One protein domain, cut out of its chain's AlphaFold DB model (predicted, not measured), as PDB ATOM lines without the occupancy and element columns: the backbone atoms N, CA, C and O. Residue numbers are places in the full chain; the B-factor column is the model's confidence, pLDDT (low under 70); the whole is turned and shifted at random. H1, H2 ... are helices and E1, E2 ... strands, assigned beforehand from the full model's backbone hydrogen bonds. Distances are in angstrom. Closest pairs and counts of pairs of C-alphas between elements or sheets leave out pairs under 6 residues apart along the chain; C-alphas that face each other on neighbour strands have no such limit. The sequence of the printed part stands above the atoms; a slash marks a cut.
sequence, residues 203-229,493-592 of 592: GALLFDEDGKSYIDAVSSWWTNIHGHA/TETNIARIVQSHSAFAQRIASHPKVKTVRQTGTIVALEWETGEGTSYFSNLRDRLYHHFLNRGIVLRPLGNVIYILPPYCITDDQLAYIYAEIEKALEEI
ATOM      1  N   GLY A 203     -25.403  34.619  52.688       98.06
ATOM      2  CA  GLY A 203     -26.264  34.682  51.504       98.06
ATOM      3  C   GLY A 203     -27.211  33.478  51.449       98.06
ATOM      4  O   GLY A 203     -27.844  33.139  52.443       98.06
ATOM      5  N   ALA A 204     -27.294  32.789  50.313       98.44
ATOM      6  CA  ALA A 204     -28.122  31.584  50.181       98.44
ATOM      7  C   ALA A 204     -27.445  30.291  50.691       98.44
ATOM      8  O   ALA A 204     -27.949  29.203  50.420       98.44
ATOM      9  N   LEU A 205     -26.297  30.380  51.374       98.75
ATOM     10  CA  LEU A 205     -25.498  29.224  51.785       98.75
ATOM     11  C   LEU A 205     -25.488  29.022  53.303       98.75
ATOM     12  O   LEU A 205     -25.433  29.978  54.077       98.75
ATOM     13  N   LEU A 206     -25.457  27.755  53.703       98.62
ATOM     14  CA  LEU A 206     -25.151  27.265  55.045       98.62
ATOM     15  C   LEU A 206     -23.848  26.464  55.001       98.62
ATOM     16  O   LEU A 206     -23.523  25.886  53.968       98.62
ATOM     17  N   PHE A 207     -23.106  26.415  56.102       98.19
ATOM     18  CA  PHE A 207     -21.836  25.699  56.203       98.19
ATOM     19  C   PHE A 207     -21.827  24.847  57.469       98.19
ATOM     20  O   PHE A 207     -22.185  25.346  58.543       98.19
ATOM     21  N   ASP A 208     -21.431  23.584  57.334       95.94
ATOM     22  CA  ASP A 208     -21.232  22.684  58.472       95.94
ATOM     23  C   ASP A 208     -19.845  22.846  59.118       95.94
ATOM     24  O   ASP A 208     -19.035  23.682  58.702       95.94
ATOM     25  N   GLU A 209     -19.593  22.073  60.177       93.12
ATOM     26  CA  GLU A 209     -18.335  22.091  60.934       93.12
ATOM     27  C   GLU A 209     -17.099  21.670  60.114       93.12
ATOM     28  O   GLU A 209     -15.997  22.135  60.405       93.12
ATOM     29  N   ASP A 210     -17.289  20.889  59.044       91.38
ATOM     30  CA  ASP A 210     -16.235  20.469  58.110       91.38
ATOM     31  C   ASP A 210     -16.008  21.487  56.973       91.38
ATOM     32  O   ASP A 210     -15.125  21.324  56.125       91.38
ATOM     33  N   GLY A 211     -16.803  22.561  56.938       94.69
ATOM     34  CA  GLY A 211     -16.743  23.607  55.922       94.69
ATOM     35  C   GLY A 211     -17.465  23.259  54.619       94.69
ATOM     36  O   GLY A 211     -17.366  24.024  53.653       94.69
ATOM     37  N   LYS A 212     -18.218  22.154  54.564       96.88
ATOM     38  CA  LYS A 212     -19.069  21.839  53.415       96.88
ATOM     39  C   LYS A 212     -20.211  22.846  53.350       96.88
ATOM     40  O   LYS A 212     -20.898  23.116  54.333       96.88
ATOM     41  N   SER A 213     -20.421  23.402  52.160       97.94
ATOM     42  CA  SER A 213     -21.496  24.353  51.900       97.94
ATOM     43  C   SER A 213     -22.769  23.665  51.418       97.94
ATOM     44  O   SER A 213     -22.712  22.736  50.608       97.94
ATOM     45  N   TYR A 214     -23.912  24.207  51.823       98.69
ATOM     46  CA  TYR A 214     -25.239  23.784  51.412       98.69
ATOM     47  C   TYR A 214     -26.035  24.980  50.891       98.69
ATOM     48  O   TYR A 214     -26.176  25.975  51.598       98.69
ATOM     49  N   ILE A 215     -26.584  24.888  49.682       98.88
ATOM     50  CA  ILE A 215     -27.524  25.884  49.159       98.88
ATOM     51  C   ILE A 215     -28.870  25.688  49.848       98.88
ATOM     52  O   ILE A 215     -29.482  24.625  49.739       98.88
ATOM     53  N   ASP A 216     -29.350  26.718  50.537       98.69
ATOM     54  CA  ASP A 216     -30.656  26.718  51.182       98.69
ATOM     55  C   ASP A 216     -31.769  26.984  50.157       98.69
ATOM     56  O   ASP A 216     -32.202  28.117  49.937       98.69
ATOM     57  N   ALA A 217     -32.230  25.918  49.503       98.31
ATOM     58  CA  ALA A 217     -33.260  25.995  48.469       98.31
ATOM     59  C   ALA A 217     -34.687  26.116  49.038       98.31
ATOM     60  O   ALA A 217     -35.641  26.295  48.278       98.31
ATOM     61  N   VAL A 218     -34.846  26.041  50.364       97.69
ATOM     62  CA  VAL A 218     -36.144  26.088  51.061       97.69
ATOM     63  C   VAL A 218     -36.249  27.240  52.057       97.69
ATOM     64  O   VAL A 218     -37.221  27.301  52.813       97.69
ATOM     65  N   SER A 219     -35.279  28.157  52.064       98.06
ATOM     66  CA  SER A 219     -35.258  29.328  52.944       98.06
ATOM     67  C   SER A 219     -35.397  28.975  54.425       98.06
ATOM     68  O   SER A 219     -36.172  29.611  55.139       98.06
ATOM     69  N   SER A 220     -34.708  27.924  54.884       96.50
ATOM     70  CA  SER A 220     -34.721  27.471  56.281       96.50
ATOM     71  C   SER A 220     -36.144  27.372  56.825       96.50
ATOM     72  O   SER A 220     -36.540  28.045  57.778       96.50
ATOM     73  N   TRP A 221     -36.935  26.555  56.127       93.62
ATOM     74  CA  TRP A 221     -38.369  26.390  56.354       93.62
ATOM     75  C   TRP A 221     -39.192  27.654  56.077       93.62
ATOM     76  O   TRP A 221     -40.042  28.075  56.861       93.62
ATOM     77  N   TRP A 222     -38.971  28.221  54.891       97.19
ATOM     78  CA  TRP A 222     -39.776  29.293  54.299       97.19
ATOM     79  C   TRP A 222     -39.678  30.631  55.053       97.19
ATOM     80  O   TRP A 222     -40.524  31.503  54.874       97.19
ATOM     81  N   THR A 223     -38.666  30.795  55.907       97.75
ATOM     82  CA  THR A 223     -38.475  31.969  56.771       97.75
ATOM     83  C   THR A 223     -37.475  32.971  56.208       97.75
ATOM     84  O   THR A 223     -37.716  34.177  56.255       97.75
ATOM     85  N   ASN A 224     -36.360  32.481  55.664       97.94
ATOM     86  CA  ASN A 224     -35.240  33.311  55.251       97.94
ATOM     87  C   ASN A 224     -35.478  33.929  53.867       97.94
ATOM     88  O   ASN A 224     -35.412  33.246  52.852       97.94
ATOM     89  N   ILE A 225     -35.718  35.238  53.805       98.19
ATOM     90  CA  ILE A 225     -35.984  35.923  52.528       98.19
ATOM     91  C   ILE A 225     -34.800  36.775  52.037       98.19
ATOM     92  O   ILE A 225     -34.748  37.102  50.855       98.19
ATOM     93  N   HIS A 226     -33.823  37.061  52.906       98.25
ATOM     94  CA  HIS A 226     -32.718  38.009  52.650       98.25
ATOM     95  C   HIS A 226     -31.327  37.363  52.590       98.25
ATOM     96  O   HIS A 226     -30.342  38.039  52.307       98.25
ATOM     97  N   GLY A 227     -31.234  36.068  52.870       98.06
ATOM     98  CA  GLY A 227     -29.985  35.344  53.058       98.06
ATOM     99  C   GLY A 227     -29.549  35.265  54.522       98.06
ATOM    100  O   GLY A 227     -30.044  35.957  55.411       98.06
ATOM    101  N   HIS A 228     -28.628  34.351  54.792       98.50
ATOM    102  CA  HIS A 228     -28.095  34.052  56.114       98.50
ATOM    103  C   HIS A 228     -27.060  35.083  56.566       98.50
ATOM    104  O   HIS A 228     -26.295  35.609  55.755       98.50
ATOM    105  N   ALA A 229     -27.038  35.348  57.878       97.56
ATOM    106  CA  ALA A 229     -26.111  36.274  58.539       97.56
ATOM    107  C   ALA A 229     -26.065  37.688  57.918       97.56
ATOM    108  O   ALA A 229     -25.009  38.318  57.848       97.56
ATOM    109  N   THR A 493     -34.595  43.954  45.774       98.00
ATOM    110  CA  THR A 493     -35.357  42.779  46.218       98.00
ATOM    111  C   THR A 493     -36.493  42.468  45.251       98.00
ATOM    112  O   THR A 493     -36.659  41.312  44.863       98.00
ATOM    113  N   GLU A 494     -37.223  43.483  44.784       97.44
ATOM    114  CA  GLU A 494     -38.258  43.315  43.757       97.44
ATOM    115  C   GLU A 494     -37.668  42.769  42.444       97.44
ATOM    116  O   GLU A 494     -38.184  41.802  41.876       97.44
ATOM    117  N   THR A 495     -36.521  43.306  42.018       98.44
ATOM    118  CA  THR A 495     -35.777  42.822  40.843       98.44
ATOM    119  C   THR A 495     -35.367  41.355  40.996       98.44
ATOM    120  O   THR A 495     -35.515  40.550  40.073       98.44
ATOM    121  N   ASN A 496     -34.885  40.974  42.180       98.62
ATOM    122  CA  ASN A 496     -34.509  39.598  42.486       98.62
ATOM    123  C   ASN A 496     -35.708  38.644  42.485       98.62
ATOM    124  O   ASN A 496     -35.609  37.550  41.930       98.62
ATOM    125  N   ILE A 497     -36.843  39.057  43.054       98.69
ATOM    126  CA  ILE A 497     -38.095  38.293  43.005       98.69
ATOM    127  C   ILE A 497     -38.492  38.043  41.547       98.69
ATOM    128  O   ILE A 497     -38.721  36.893  41.170       98.69
ATOM    129  N   ALA A 498     -38.509  39.083  40.707       98.69
ATOM    130  CA  ALA A 498     -38.860  38.960  39.293       98.69
ATOM    131  C   ALA A 498     -37.915  38.009  38.533       98.69
ATOM    132  O   ALA A 498     -38.375  37.150  37.776       98.69
ATOM    133  N   ARG A 499     -36.604  38.098  38.789       98.69
ATOM    134  CA  ARG A 499     -35.601  37.183  38.224       98.69
ATOM    135  C   ARG A 499     -35.866  35.730  38.622       98.69
ATOM    136  O   ARG A 499     -35.894  34.856  37.760       98.69
ATOM    137  N   ILE A 500     -36.111  35.463  39.906       98.88
ATOM    138  CA  ILE A 500     -36.407  34.109  40.403       98.88
ATOM    139  C   ILE A 500     -37.689  33.563  39.764       98.88
ATOM    140  O   ILE A 500     -37.697  32.423  39.300       98.88
ATOM    141  N   VAL A 501     -38.749  34.378  39.680       98.81
ATOM    142  CA  VAL A 501     -40.013  34.018  39.011       98.81
ATOM    143  C   VAL A 501     -39.760  33.590  37.565       98.81
ATOM    144  O   VAL A 501     -40.280  32.560  37.128       98.81
ATOM    145  N   GLN A 502     -38.946  34.346  36.825       98.75
ATOM    146  CA  GLN A 502     -38.611  34.033  35.438       98.75
ATOM    147  C   GLN A 502     -37.801  32.734  35.325       98.75
ATOM    148  O   GLN A 502     -38.134  31.877  34.504       98.75
ATOM    149  N   SER A 503     -36.783  32.551  36.170       98.81
ATOM    150  CA  SER A 503     -35.959  31.336  36.172       98.81
ATOM    151  C   SER A 503     -36.770  30.090  36.544       98.81
ATOM    152  O   SER A 503     -36.617  29.051  35.902       98.81
ATOM    153  N   HIS A 504     -37.673  30.188  37.525       98.69
ATOM    154  CA  HIS A 504     -38.609  29.114  37.867       98.69
ATOM    155  C   HIS A 504     -39.555  28.787  36.711       98.69
ATOM    156  O   HIS A 504     -39.776  27.611  36.438       98.69
ATOM    157  N   SER A 505     -40.061  29.796  35.998       98.62
ATOM    158  CA  SER A 505     -40.951  29.586  34.851       98.62
ATOM    159  C   SER A 505     -40.251  28.843  33.713       98.62
ATOM    160  O   SER A 505     -40.774  27.854  33.199       98.62
ATOM    161  N   ALA A 506     -39.027  29.258  33.374       98.50
ATOM    162  CA  ALA A 506     -38.222  28.595  32.352       98.50
ATOM    163  C   ALA A 506     -37.869  27.148  32.736       98.50
ATOM    164  O   ALA A 506     -37.918  26.252  31.891       98.50
ATOM    165  N   PHE A 507     -37.534  26.904  34.007       98.56
ATOM    166  CA  PHE A 507     -37.295  25.555  34.517       98.56
ATOM    167  C   PHE A 507     -38.563  24.697  34.450       98.56
ATOM    168  O   PHE A 507     -38.536  23.613  33.871       98.56
ATOM    169  N   ALA A 508     -39.689  25.202  34.960       98.19
ATOM    170  CA  ALA A 508     -40.955  24.483  34.988       98.19
ATOM    171  C   ALA A 508     -41.408  24.048  33.587       98.19
ATOM    172  O   ALA A 508     -41.794  22.897  33.404       98.19
ATOM    173  N   GLN A 509     -41.297  24.931  32.589       97.56
ATOM    174  CA  GLN A 509     -41.611  24.605  31.193       97.56
ATOM    175  C   GLN A 509     -40.727  23.484  30.636       97.56
ATOM    176  O   GLN A 509     -41.212  22.627  29.903       97.56
ATOM    177  N   ARG A 510     -39.438  23.477  30.991       96.56
ATOM    178  CA  ARG A 510     -38.465  22.491  30.507       96.56
ATOM    179  C   ARG A 510     -38.742  21.086  31.037       96.56
ATOM    180  O   ARG A 510     -38.644  20.128  30.279       96.56
ATOM    181  N   ILE A 511     -39.079  20.966  32.322       96.81
ATOM    182  CA  ILE A 511     -39.269  19.662  32.980       96.81
ATOM    183  C   ILE A 511     -40.711  19.140  32.916       96.81
ATOM    184  O   ILE A 511     -40.943  17.972  33.216       96.81
ATOM    185  N   ALA A 512     -41.684  19.966  32.510       95.38
ATOM    186  CA  ALA A 512     -43.105  19.611  32.526       95.38
ATOM    187  C   ALA A 512     -43.455  18.353  31.713       95.38
ATOM    188  O   ALA A 512     -44.404  17.657  32.059       95.38
ATOM    189  N   SER A 513     -42.716  18.058  30.639       94.19
ATOM    190  CA  SER A 513     -42.952  16.886  29.785       94.19
ATOM    191  C   SER A 513     -42.134  15.651  30.176       94.19
ATOM    192  O   SER A 513     -42.149  14.658  29.448       94.19
ATOM    193  N   HIS A 514     -41.361  15.707  31.263       96.56
ATOM    194  CA  HIS A 514     -40.528  14.585  31.679       96.56
ATOM    195  C   HIS A 514     -41.405  13.427  32.208       96.56
ATOM    196  O   HIS A 514     -42.308  13.666  33.004       96.56
ATOM    197  N   PRO A 515     -41.159  12.155  31.838       94.44
ATOM    198  CA  PRO A 515     -42.066  11.041  32.154       94.44
ATOM    199  C   PRO A 515     -42.226  10.741  33.653       94.44
ATOM    200  O   PRO A 515     -43.245  10.196  34.058       94.44
ATOM    201  N   LYS A 516     -41.234  11.092  34.484       94.69
ATOM    202  CA  LYS A 516     -41.319  10.979  35.956       94.69
ATOM    203  C   LYS A 516     -41.921  12.213  36.646       94.69
ATOM    204  O   LYS A 516     -41.940  12.289  37.871       94.69
ATOM    205  N   VAL A 517     -42.381  13.195  35.877       95.81
ATOM    206  CA  VAL A 517     -43.000  14.422  36.380       95.81
ATOM    207  C   VAL A 517     -44.503  14.318  36.174       95.81
ATOM    208  O   VAL A 517     -44.985  14.332  35.047       95.81
ATOM    209  N   LYS A 518     -45.254  14.234  37.274       94.75
ATOM    210  CA  LYS A 518     -46.718  14.198  37.223       94.75
ATOM    211  C   LYS A 518     -47.290  15.585  36.968       94.75
ATOM    212  O   LYS A 518     -48.207  15.760  36.169       94.75
ATOM    213  N   THR A 519     -46.762  16.588  37.663       95.56
ATOM    214  CA  THR A 519     -47.138  17.986  37.443       95.56
ATOM    215  C   THR A 519     -46.093  18.934  38.018       95.56
ATOM    216  O   THR A 519     -45.439  18.635  39.020       95.56
ATOM    217  N   VAL A 520     -45.958  20.096  37.383       97.38
ATOM    218  CA  VAL A 520     -45.150  21.216  37.867       97.38
ATOM    219  C   VAL A 520     -46.072  22.398  38.089       97.38
ATOM    220  O   VAL A 520     -46.881  22.743  37.226       97.38
ATOM    221  N   ARG A 521     -45.949  23.025  39.254       97.12
ATOM    222  CA  ARG A 521     -46.767  24.161  39.674       97.12
ATOM    223  C   ARG A 521     -45.851  25.315  40.056       97.12
ATOM    224  O   ARG A 521     -44.822  25.099  40.693       97.12
ATOM    225  N   GLN A 522     -46.231  26.535  39.694       98.19
ATOM    226  CA  GLN A 522     -45.508  27.740  40.090       98.19
ATOM    227  C   GLN A 522     -46.487  28.820  40.551       98.19
ATOM    228  O   GLN A 522     -47.473  29.097  39.875       98.19
ATOM    229  N   THR A 523     -46.174  29.468  41.673       98.56
ATOM    230  CA  THR A 523     -46.799  30.721  42.111       98.56
ATOM    231  C   THR A 523     -45.698  31.614  42.660       98.56
ATOM    232  O   THR A 523     -45.090  31.306  43.682       98.56
ATOM    233  N   GLY A 524     -45.405  32.713  41.963       98.38
ATOM    234  CA  GLY A 524     -44.322  33.612  42.353       98.38
ATOM    235  C   GLY A 524     -42.956  32.926  42.385       98.38
ATOM    236  O   GLY A 524     -42.546  32.273  41.419       98.38
ATOM    237  N   THR A 525     -42.257  33.089  43.509       98.50
ATOM    238  CA  THR A 525     -40.933  32.506  43.765       98.50
ATOM    239  C   THR A 525     -41.021  31.088  44.338       98.50
ATOM    240  O   THR A 525     -40.060  30.617  44.937       98.50
ATOM    241  N   ILE A 526     -42.185  30.439  44.247       98.62
ATOM    242  CA  ILE A 526     -42.377  29.040  44.620       98.62
ATOM    243  C   ILE A 526     -42.543  28.244  43.332       98.62
ATOM    244  O   ILE A 526     -43.481  28.492  42.570       98.62
ATOM    245  N   VAL A 527     -41.684  27.251  43.118       98.56
ATOM    246  CA  VAL A 527     -41.920  26.188  42.135       98.56
ATOM    247  C   VAL A 527     -41.950  24.845  42.846       98.56
ATOM    248  O   VAL A 527     -41.111  24.569  43.700       98.56
ATOM    249  N   ALA A 528     -42.936  24.019  42.516       98.12
ATOM    250  CA  ALA A 528     -43.120  22.690  43.072       98.12
ATOM    251  C   ALA A 528     -43.254  21.670  41.946       98.12
ATOM    252  O   ALA A 528     -43.944  21.906  40.954       98.12
ATOM    253  N   LEU A 529     -42.600  20.533  42.126       96.88
ATOM    254  CA  LEU A 529     -42.623  19.400  41.223       96.88
ATOM    255  C   LEU A 529     -43.163  18.185  41.978       96.88
ATOM    256  O   LEU A 529     -42.579  17.756  42.972       96.88
ATOM    257  N   GLU A 530     -44.257  17.625  41.478       95.25
ATOM    258  CA  GLU A 530     -44.806  16.358  41.945       95.25
ATOM    259  C   GLU A 530     -44.246  15.214  41.102       95.25
ATOM    260  O   GLU A 530     -44.401  15.185  39.877       95.25
ATOM    261  N   TRP A 531     -43.591  14.271  41.772       93.06
ATOM    262  CA  TRP A 531     -43.037  13.082  41.143       93.06
ATOM    263  C   TRP A 531     -44.143  12.083  40.805       93.06
ATOM    264  O   TRP A 531     -45.029  11.832  41.628       93.06
ATOM    265  N   GLU A 532     -44.063  11.486  39.620       89.56
ATOM    266  CA  GLU A 532     -44.946  10.397  39.210       89.56
ATOM    267  C   GLU A 532     -44.501   9.090  39.873       89.56
ATOM    268  O   GLU A 532     -43.413   8.577  39.606       89.56
ATOM    269  N   THR A 533     -45.334   8.565  40.767       83.94
ATOM    270  CA  THR A 533     -45.055   7.342  41.534       83.94
ATOM    271  C   THR A 533     -45.980   6.183  41.167       83.94
ATOM    272  O   THR A 533     -45.811   5.097  41.711       83.94
ATOM    273  N   GLY A 534     -46.961   6.389  40.279       75.19
ATOM    274  CA  GLY A 534     -48.020   5.419  39.976       75.19
ATOM    275  C   GLY A 534     -49.092   5.290  41.069       75.19
ATOM    276  O   GLY A 534     -50.053   4.543  40.899       75.19
ATOM    277  N   GLU A 535     -48.953   6.034  42.170       71.44
ATOM    278  CA  GLU A 535     -49.867   6.081  43.316       71.44
ATOM    279  C   GLU A 535     -50.245   7.540  43.645       71.44
ATOM    280  O   GLU A 535     -49.726   8.493  43.060       71.44
ATOM    281  N   GLY A 536     -51.177   7.737  44.585       63.31
ATOM    282  CA  GLY A 536     -51.523   9.067  45.090       63.31
ATOM    283  C   GLY A 536     -50.379   9.724  45.875       63.31
ATOM    284  O   GLY A 536     -49.516   9.051  46.438       63.31
ATOM    285  N   THR A 537     -50.396  11.056  45.948       67.75
ATOM    286  CA  THR A 537     -49.421  11.835  46.729       67.75
ATOM    287  C   THR A 537     -49.549  11.522  48.215       67.75
ATOM    288  O   THR A 537     -50.635  11.615  48.784       67.75
ATOM    289  N   SER A 538     -48.435  11.146  48.848       71.56
ATOM    290  CA  SER A 538     -48.396  10.740  50.256       71.56
ATOM    291  C   SER A 538     -47.169  11.305  50.956       71.56
ATOM    292  O   SER A 538     -46.039  11.100  50.505       71.56
ATOM    293  N   TYR A 539     -47.384  11.958  52.103       64.31
ATOM    294  CA  TYR A 539     -46.314  12.483  52.959       64.31
ATOM    295  C   TYR A 539     -45.319  11.395  53.403       64.31
ATOM    296  O   TYR A 539     -44.133  11.672  53.578       64.31
ATOM    297  N   PHE A 540     -45.784  10.149  53.525       70.62
ATOM    298  CA  PHE A 540     -44.990   8.991  53.947       70.62
ATOM    299  C   PHE A 540     -44.319   8.243  52.791       70.62
ATOM    300  O   PHE A 540     -43.837   7.129  52.978       70.62
ATOM    301  N   SER A 541     -44.301   8.812  51.584       73.69
ATOM    302  CA  SER A 541     -43.595   8.191  50.467       73.69
ATOM    303  C   SER A 541     -42.106   8.029  50.790       73.69
ATOM    304  O   SER A 541     -41.421   9.014  51.063       73.69
ATOM    305  N   ASN A 542     -41.574   6.807  50.670       79.81
ATOM    306  CA  ASN A 542     -40.134   6.525  50.809       79.81
ATOM    307  C   ASN A 542     -39.270   7.328  49.818       79.81
ATOM    308  O   ASN A 542     -38.060   7.474  50.001       79.81
ATOM    309  N   LEU A 543     -39.886   7.855  48.755       86.31
ATOM    310  CA  LEU A 543     -39.237   8.755  47.813       86.31
ATOM    311  C   LEU A 543     -38.752  10.045  48.493       86.31
ATOM    312  O   LEU A 543     -37.699  10.556  48.120       86.31
ATOM    313  N   ARG A 544     -39.466  10.525  49.521       89.44
ATOM    314  CA  ARG A 544     -39.097  11.707  50.307       89.44
ATOM    315  C   ARG A 544     -37.666  11.605  50.821       89.44
ATOM    316  O   ARG A 544     -36.865  12.499  50.564       89.44
ATOM    317  N   ASP A 545     -37.351  10.517  51.520       88.25
ATOM    318  CA  ASP A 545     -36.056  10.337  52.175       88.25
ATOM    319  C   ASP A 545     -34.950  10.108  51.137       88.25
ATOM    320  O   ASP A 545     -33.872  10.695  51.235       88.25
ATOM    321  N   ARG A 546     -35.234   9.346  50.067       91.38
ATOM    322  CA  ARG A 546     -34.306   9.173  48.932       91.38
ATOM    323  C   ARG A 546     -33.926  10.515  48.306       91.38
ATOM    324  O   ARG A 546     -32.740  10.782  48.121       91.38
ATOM    325  N   LEU A 547     -34.916  11.355  48.001       94.06
ATOM    326  CA  LEU A 547     -34.697  12.682  47.425       94.06
ATOM    327  C   LEU A 547     -33.975  13.599  48.415       94.06
ATOM    328  O   LEU A 547     -32.991  14.234  48.045       94.06
ATOM    329  N   TYR A 548     -34.408  13.624  49.679       94.00
ATOM    330  CA  TYR A 548     -33.767  14.409  50.732       94.00
ATOM    331  C   TYR A 548     -32.264  14.113  50.819       94.00
ATOM    332  O   TYR A 548     -31.448  15.025  50.685       94.00
ATOM    333  N   HIS A 549     -31.883  12.839  50.948       92.62
ATOM    334  CA  HIS A 549     -30.476  12.445  51.026       92.62
ATOM    335  C   HIS A 549     -29.718  12.700  49.721       92.62
ATOM    336  O   HIS A 549     -28.568  13.136  49.757       92.62
ATOM    337  N   HIS A 550     -30.349  12.466  48.568       95.06
ATOM    338  CA  HIS A 550     -29.741  12.724  47.264       95.06
ATOM    339  C   HIS A 550     -29.293  14.186  47.124       95.06
ATOM    340  O   HIS A 550     -28.150  14.438  46.731       95.06
ATOM    341  N   PHE A 551     -30.164  15.136  47.471       97.56
ATOM    342  CA  PHE A 551     -29.870  16.566  47.378       97.56
ATOM    343  C   PHE A 551     -28.939  17.043  48.491       97.56
ATOM    344  O   PHE A 551     -27.993  17.784  48.219       97.56
ATOM    345  N   LEU A 552     -29.123  16.553  49.719       96.56
ATOM    346  CA  LEU A 552     -28.256  16.911  50.840       96.56
ATOM    347  C   LEU A 552     -26.798  16.496  50.584       96.56
ATOM    348  O   LEU A 552     -25.868  17.265  50.834       96.56
ATOM    349  N   ASN A 553     -26.582  15.311  50.005       95.50
ATOM    350  CA  ASN A 553     -25.247  14.839  49.633       95.50
ATOM    351  C   ASN A 553     -24.569  15.756  48.606       95.50
ATOM    352  O   ASN A 553     -23.361  15.976  48.703       95.50
ATOM    353  N   ARG A 554     -25.356  16.359  47.711       97.69
ATOM    354  CA  ARG A 554     -24.932  17.341  46.699       97.69
ATOM    355  C   ARG A 554     -24.852  18.779  47.226       97.69
ATOM    356  O   ARG A 554     -24.642  19.702  46.452       97.69
ATOM    357  N   GLY A 555     -25.002  18.986  48.535       98.06
ATOM    358  CA  GLY A 555     -24.925  20.321  49.125       98.06
ATOM    359  C   GLY A 555     -26.142  21.183  48.788       98.06
ATOM    360  O   GLY A 555     -26.008  22.385  48.598       98.06
ATOM    361  N   ILE A 556     -27.333  20.590  48.694       98.56
ATOM    362  CA  ILE A 556     -28.587  21.321  48.494       98.56
ATOM    363  C   ILE A 556     -29.554  20.945  49.616       98.56
ATOM    364  O   ILE A 556     -29.920  19.780  49.779       98.56
ATOM    365  N   VAL A 557     -30.011  21.938  50.378       97.94
ATOM    366  CA  VAL A 557     -31.084  21.760  51.359       97.94
ATOM    367  C   VAL A 557     -32.421  21.829  50.633       97.94
ATOM    368  O   VAL A 557     -32.979  22.903  50.416       97.94
ATOM    369  N   LEU A 558     -32.945  20.662  50.275       95.06
ATOM    370  CA  LEU A 558     -34.349  20.476  49.922       95.06
ATOM    371  C   LEU A 558     -35.060  19.736  51.052       95.06
ATOM    372  O   LEU A 558     -34.451  18.953  51.773       95.06
ATOM    373  N   ARG A 559     -36.363  19.973  51.215       92.00
ATOM    374  CA  ARG A 559     -37.193  19.288  52.217       92.00
ATOM    375  C   ARG A 559     -38.476  18.785  51.555       92.00
ATOM    376  O   ARG A 559     -39.494  19.465  51.667       92.00
ATOM    377  N   PRO A 560     -38.436  17.643  50.845       93.06
ATOM    378  CA  PRO A 560     -39.594  17.137  50.118       93.06
ATOM    379  C   PRO A 560     -40.803  16.898  51.036       93.06
ATOM    380  O   PRO A 560     -40.654  16.499  52.197       93.06
ATOM    381  N   LEU A 561     -42.000  17.131  50.502       91.56
ATOM    382  CA  LEU A 561     -43.289  16.825  51.128       91.56
ATOM    383  C   LEU A 561     -43.845  15.581  50.436       91.56
ATOM    384  O   LEU A 561     -44.500  15.673  49.399       91.56
ATOM    385  N   GLY A 562     -43.510  14.403  50.964       89.44
ATOM    386  CA  GLY A 562     -43.796  13.149  50.272       89.44
ATOM    387  C   GLY A 562     -43.038  13.045  48.945       89.44
ATOM    388  O   GLY A 562     -41.817  13.172  48.907       89.44
ATOM    389  N   ASN A 563     -43.773  12.845  47.850       91.19
ATOM    390  CA  ASN A 563     -43.268  12.834  46.471       91.19
ATOM    391  C   ASN A 563     -43.205  14.232  45.819       91.19
ATOM    392  O   ASN A 563     -43.000  14.322  44.610       91.19
ATOM    393  N   VAL A 564     -43.386  15.319  46.576       95.25
ATOM    394  CA  VAL A 564     -43.274  16.691  46.057       95.25
ATOM    395  C   VAL A 564     -41.951  17.317  46.485       95.25
ATOM    396  O   VAL A 564     -41.695  17.482  47.679       95.25
ATOM    397  N   ILE A 565     -41.134  17.733  45.517       96.19
ATOM    398  CA  ILE A 565     -40.005  18.641  45.759       96.19
ATOM    399  C   ILE A 565     -40.419  20.067  45.428       96.19
ATOM    400  O   ILE A 565     -41.291  20.294  44.593       96.19
ATOM    401  N   TYR A 566     -39.790  21.044  46.063       97.81
ATOM    402  CA  TYR A 566     -40.096  22.441  45.805       97.81
ATOM    403  C   TYR A 566     -38.875  23.320  46.056       97.81
ATOM    404  O   TYR A 566     -38.013  22.985  46.864       97.81
ATOM    405  N   ILE A 567     -38.829  24.454  45.371       98.25
ATOM    406  CA  ILE A 567     -37.755  25.439  45.445       98.25
ATOM    407  C   ILE A 567     -38.401  26.774  45.824       98.25
ATOM    408  O   ILE A 567     -39.346  27.216  45.169       98.25
ATOM    409  N   LEU A 568     -37.911  27.386  46.904       96.94
ATOM    410  CA  LEU A 568     -38.270  28.743  47.325       96.94
ATOM    411  C   LEU A 568     -37.117  29.447  48.066       96.94
ATOM    412  O   LEU A 568     -37.240  29.783  49.243       96.94
ATOM    413  N   PRO A 569     -35.977  29.676  47.420       97.94
ATOM    414  CA  PRO A 569     -34.777  30.192  48.066       97.94
ATOM    415  C   PRO A 569     -34.946  31.629  48.597       97.94
ATOM    416  O   PRO A 569     -35.924  32.316  48.260       97.94
ATOM    417  N   PRO A 570     -33.985  32.114  49.407       98.38
ATOM    418  CA  PRO A 570     -33.877  33.528  49.728       98.38
ATOM    419  C   PRO A 570     -33.690  34.346  48.446       98.38
ATOM    420  O   PRO A 570     -33.098  33.871  47.473       98.38
ATOM    421  N   TYR A 571     -34.141  35.600  48.436       98.69
ATOM    422  CA  TYR A 571     -34.138  36.410  47.214       98.69
ATOM    423  C   TYR A 571     -32.730  36.782  46.735       98.69
ATOM    424  O   TYR A 571     -32.530  37.093  45.565       98.69
ATOM    425  N   CYS A 572     -31.726  36.662  47.605       98.12
ATOM    426  CA  CYS A 572     -30.323  36.858  47.255       98.12
ATOM    427  C   CYS A 572     -29.681  35.673  46.503       98.12
ATOM    428  O   CYS A 572     -28.487  35.735  46.219       98.12
ATOM    429  N   ILE A 573     -30.406  34.580  46.219       98.75
ATOM    430  CA  ILE A 573     -29.838  33.437  45.487       98.75
ATOM    431  C   ILE A 573     -29.344  33.856  44.095       98.75
ATOM    432  O   ILE A 573     -30.014  34.602  43.376       98.75
ATOM    433  N   THR A 574     -28.179  33.357  43.699       98.69
ATOM    434  CA  THR A 574     -27.572  33.655  42.392       98.69
ATOM    435  C   THR A 574     -28.136  32.772  41.279       98.69
ATOM    436  O   THR A 574     -28.710  31.711  41.535       98.69
ATOM    437  N   ASP A 575     -27.956  33.196  40.026       98.69
ATOM    438  CA  ASP A 575     -28.361  32.397  38.863       98.69
ATOM    439  C   ASP A 575     -27.577  31.082  38.768       98.69
ATOM    440  O   ASP A 575     -28.172  30.055  38.456       98.69
ATOM    441  N   ASP A 576     -26.291  31.080  39.134       98.75
ATOM    442  CA  ASP A 576     -25.463  29.868  39.157       98.75
ATOM    443  C   ASP A 576     -25.958  28.858  40.201       98.75
ATOM    444  O   ASP A 576     -26.061  27.663  39.920       98.75
ATOM    445  N   GLN A 577     -26.328  29.327  41.399       98.81
ATOM    446  CA  GLN A 577     -26.909  28.471  42.439       98.81
ATOM    447  C   GLN A 577     -28.261  27.890  42.004       98.81
ATOM    448  O   GLN A 577     -28.506  26.701  42.204       98.81
ATOM    449  N   LEU A 578     -29.128  28.698  41.383       98.75
ATOM    450  CA  LEU A 578     -30.396  28.212  40.830       98.75
ATOM    451  C   LEU A 578     -30.176  27.198  39.704       98.75
ATOM    452  O   LEU A 578     -30.803  26.141  39.707       98.75
ATOM    453  N   ALA A 579     -29.274  27.492  38.767       98.75
ATOM    454  CA  ALA A 579     -28.934  26.595  37.669       98.75
ATOM    455  C   ALA A 579     -28.391  25.256  38.184       98.75
ATOM    456  O   ALA A 579     -28.777  24.208  37.666       98.75
ATOM    457  N   TYR A 580     -27.564  25.281  39.233       98.88
ATOM    458  CA  TYR A 580     -27.077  24.074  39.891       98.88
ATOM    459  C   TYR A 580     -28.220  23.250  40.500       98.88
ATOM    460  O   TYR A 580     -28.307  22.053  40.235       98.88
ATOM    461  N   ILE A 581     -29.145  23.882  41.235       98.75
ATOM    462  CA  ILE A 581     -30.322  23.188  41.786       98.75
ATOM    463  C   ILE A 581     -31.136  22.523  40.671       98.75
ATOM    464  O   ILE A 581     -31.480  21.346  40.782       98.75
ATOM    465  N   TYR A 582     -31.431  23.247  39.590       98.69
ATOM    466  CA  TYR A 582     -32.199  22.702  38.468       98.69
ATOM    467  C   TYR A 582     -31.498  21.514  37.812       98.69
ATOM    468  O   TYR A 582     -32.137  20.495  37.563       98.69
ATOM    469  N   ALA A 583     -30.187  21.618  37.581       98.50
ATOM    470  CA  ALA A 583     -29.402  20.541  36.992       98.50
ATOM    471  C   ALA A 583     -29.395  19.287  37.879       98.50
ATOM    472  O   ALA A 583     -29.512  18.175  37.367       98.50
ATOM    473  N   GLU A 584     -29.291  19.436  39.203       98.44
ATOM    474  CA  GLU A 584     -29.358  18.287  40.112       98.44
ATOM    475  C   GLU A 584     -30.766  17.682  40.189       98.44
ATOM    476  O   GLU A 584     -30.890  16.469  40.344       98.44
ATOM    477  N   ILE A 585     -31.833  18.470  40.015       98.00
ATOM    478  CA  ILE A 585     -33.196  17.927  39.901       98.00
ATOM    479  C   ILE A 585     -33.370  17.136  38.603       98.00
ATOM    480  O   ILE A 585     -33.920  16.038  38.632       98.00
ATOM    481  N   GLU A 586     -32.886  17.658  37.475       97.19
ATOM    482  CA  GLU A 586     -32.915  16.946  36.192       97.19
ATOM    483  C   GLU A 586     -32.141  15.620  36.278       97.19
ATOM    484  O   GLU A 586     -32.646  14.584  35.856       97.19
ATOM    485  N   LYS A 587     -30.966  15.604  36.921       96.88
ATOM    486  CA  LYS A 587     -30.224  14.358  37.184       96.88
ATOM    487  C   LYS A 587     -30.988  13.404  38.095       96.88
ATOM    488  O   LYS A 587     -31.037  12.208  37.816       96.88
ATOM    489  N   ALA A 588     -31.603  13.909  39.166       96.44
ATOM    490  CA  ALA A 588     -32.411  13.086  40.059       96.44
ATOM    491  C   ALA A 588     -33.553  12.402  39.297       96.44
ATOM    492  O   ALA A 588     -33.826  11.229  39.539       96.44
ATOM    493  N   LEU A 589     -34.202  13.109  38.366       95.25
ATOM    494  CA  LEU A 589     -35.273  12.561  37.533       95.25
ATOM    495  C   LEU A 589     -34.804  11.397  36.648       95.25
ATOM    496  O   LEU A 589     -35.587  10.489  36.374       95.25
ATOM    497  N   GLU A 590     -33.533  11.350  36.262       94.31
ATOM    498  CA  GLU A 590     -32.959  10.210  35.541       94.31
ATOM    499  C   GLU A 590     -32.563   9.071  36.498       94.31
ATOM    500  O   GLU A 590     -32.874   7.903  36.252       94.31
ATOM    501  N   GLU A 591     -31.941   9.407  37.632       92.44
ATOM    502  CA  GLU A 591     -31.319   8.453  38.563       92.44
ATOM    503  C   GLU A 591     -32.291   7.749  39.531       92.44
ATOM    504  O   GLU A 591     -32.030   6.612  39.938       92.44
ATOM    505  N   ILE A 592     -33.372   8.416  39.957       90.12
ATOM    506  CA  ILE A 592     -34.262   7.975  41.056       90.12
ATOM    507  C   ILE A 592     -35.581   7.434  40.541       90.12
ATOM    508  O   ILE A 592     -35.999   6.390  41.103       90.12
TER     509      ILE A 592
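What this domain is: This is residues 203 to 229 and 493 to 592 of the 592 residues of the protein "Adenosylmethionine-8-amino-7-oxononanoate aminotransferase" of Mucilaginibacter yixingensis (UniProt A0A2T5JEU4). A small three-stranded sheet, E3, E4 and E5, has the long helix H2 over one face, along its strands, while H4 runs the same way as H2 and H3 lies near E5. A separate hairpin, E1 and E2, lies at one end. The 127 printed residues hold four named helices and five named strands, in the order E1 E2 H1 H2 E3 E4 H3 E5 H4, of mixed class; the larger sheet is antiparallel, in the order E3 - E4 - E5. The whole is compact, with a radius of gyration of the C-alphas of 14.0 A and spans of 42 by 34 by 22 A.

Where its parts are: E3 is residues 517 to 523, 17.7 A long, E4 526 to 531, 16.3 A, and E5 564 to 567. H2 is residues 493 to 511, 26.9 A, from C-alpha 493 at (-35.357, 42.779, 46.218). H4, residues 575 to 591, 24.1 A, ends at C-alpha 591, (-31.319, 8.453, 38.563). H3 is residues 543 to 553, 15.4 A, H1 219 to 222, E1 205 to 208 and E2 213 to 216.

How they stand to each other: In the hairpin of E3 and E4, N 521 and O 528 are 2.9 A apart; between E4 and E5, N 529 and O 565 are 2.8 A apart. H2 is on this sheet, in two layers, one helix layer over one sheet, at a height over the sheet of 8.7 A; the C-alphas of Ala 508 and Val 520, the closest of H2 and E3, are 6.0 A apart. H4, with the closest C-alphas those of Phe 507 and Tyr 582 at 7.1 A, only just touches residues 503 to 511 of H2, with 3 pairs of C-alphas within 8 A, at a shallow tilt of 23 degrees, the same way. H3 only just touches residues 584 to 588 of H4, with 3 pairs within 8 A, the closest C-alphas being those of Phe 551 and Glu 584 at 7.5 A, at a steep tilt of 48 degrees, opposite ways. H3 and H4 only graze the sheet; H1 is not on it. In the hairpin of E1 and E2, N 206 and O 214 are 2.8 A apart, and residues 215 to 216 of E2 pair in parallel with residues 556 to 557. In H2, H3 and H4 every O i to N i+4 pair is within hydrogen-bond range; H1 is too short for one.

The domain as a whole: The C-alphas of Ala 229 and Gly 534, the two farthest apart, are 42.1 A apart. Residues 230 to 492 are not printed, and C-alphas 229 and 493 are 16.7 A apart across the cut. The link from E4 to H3 is long. Residues 536 to 537 and residue 539 have pLDDT under 70.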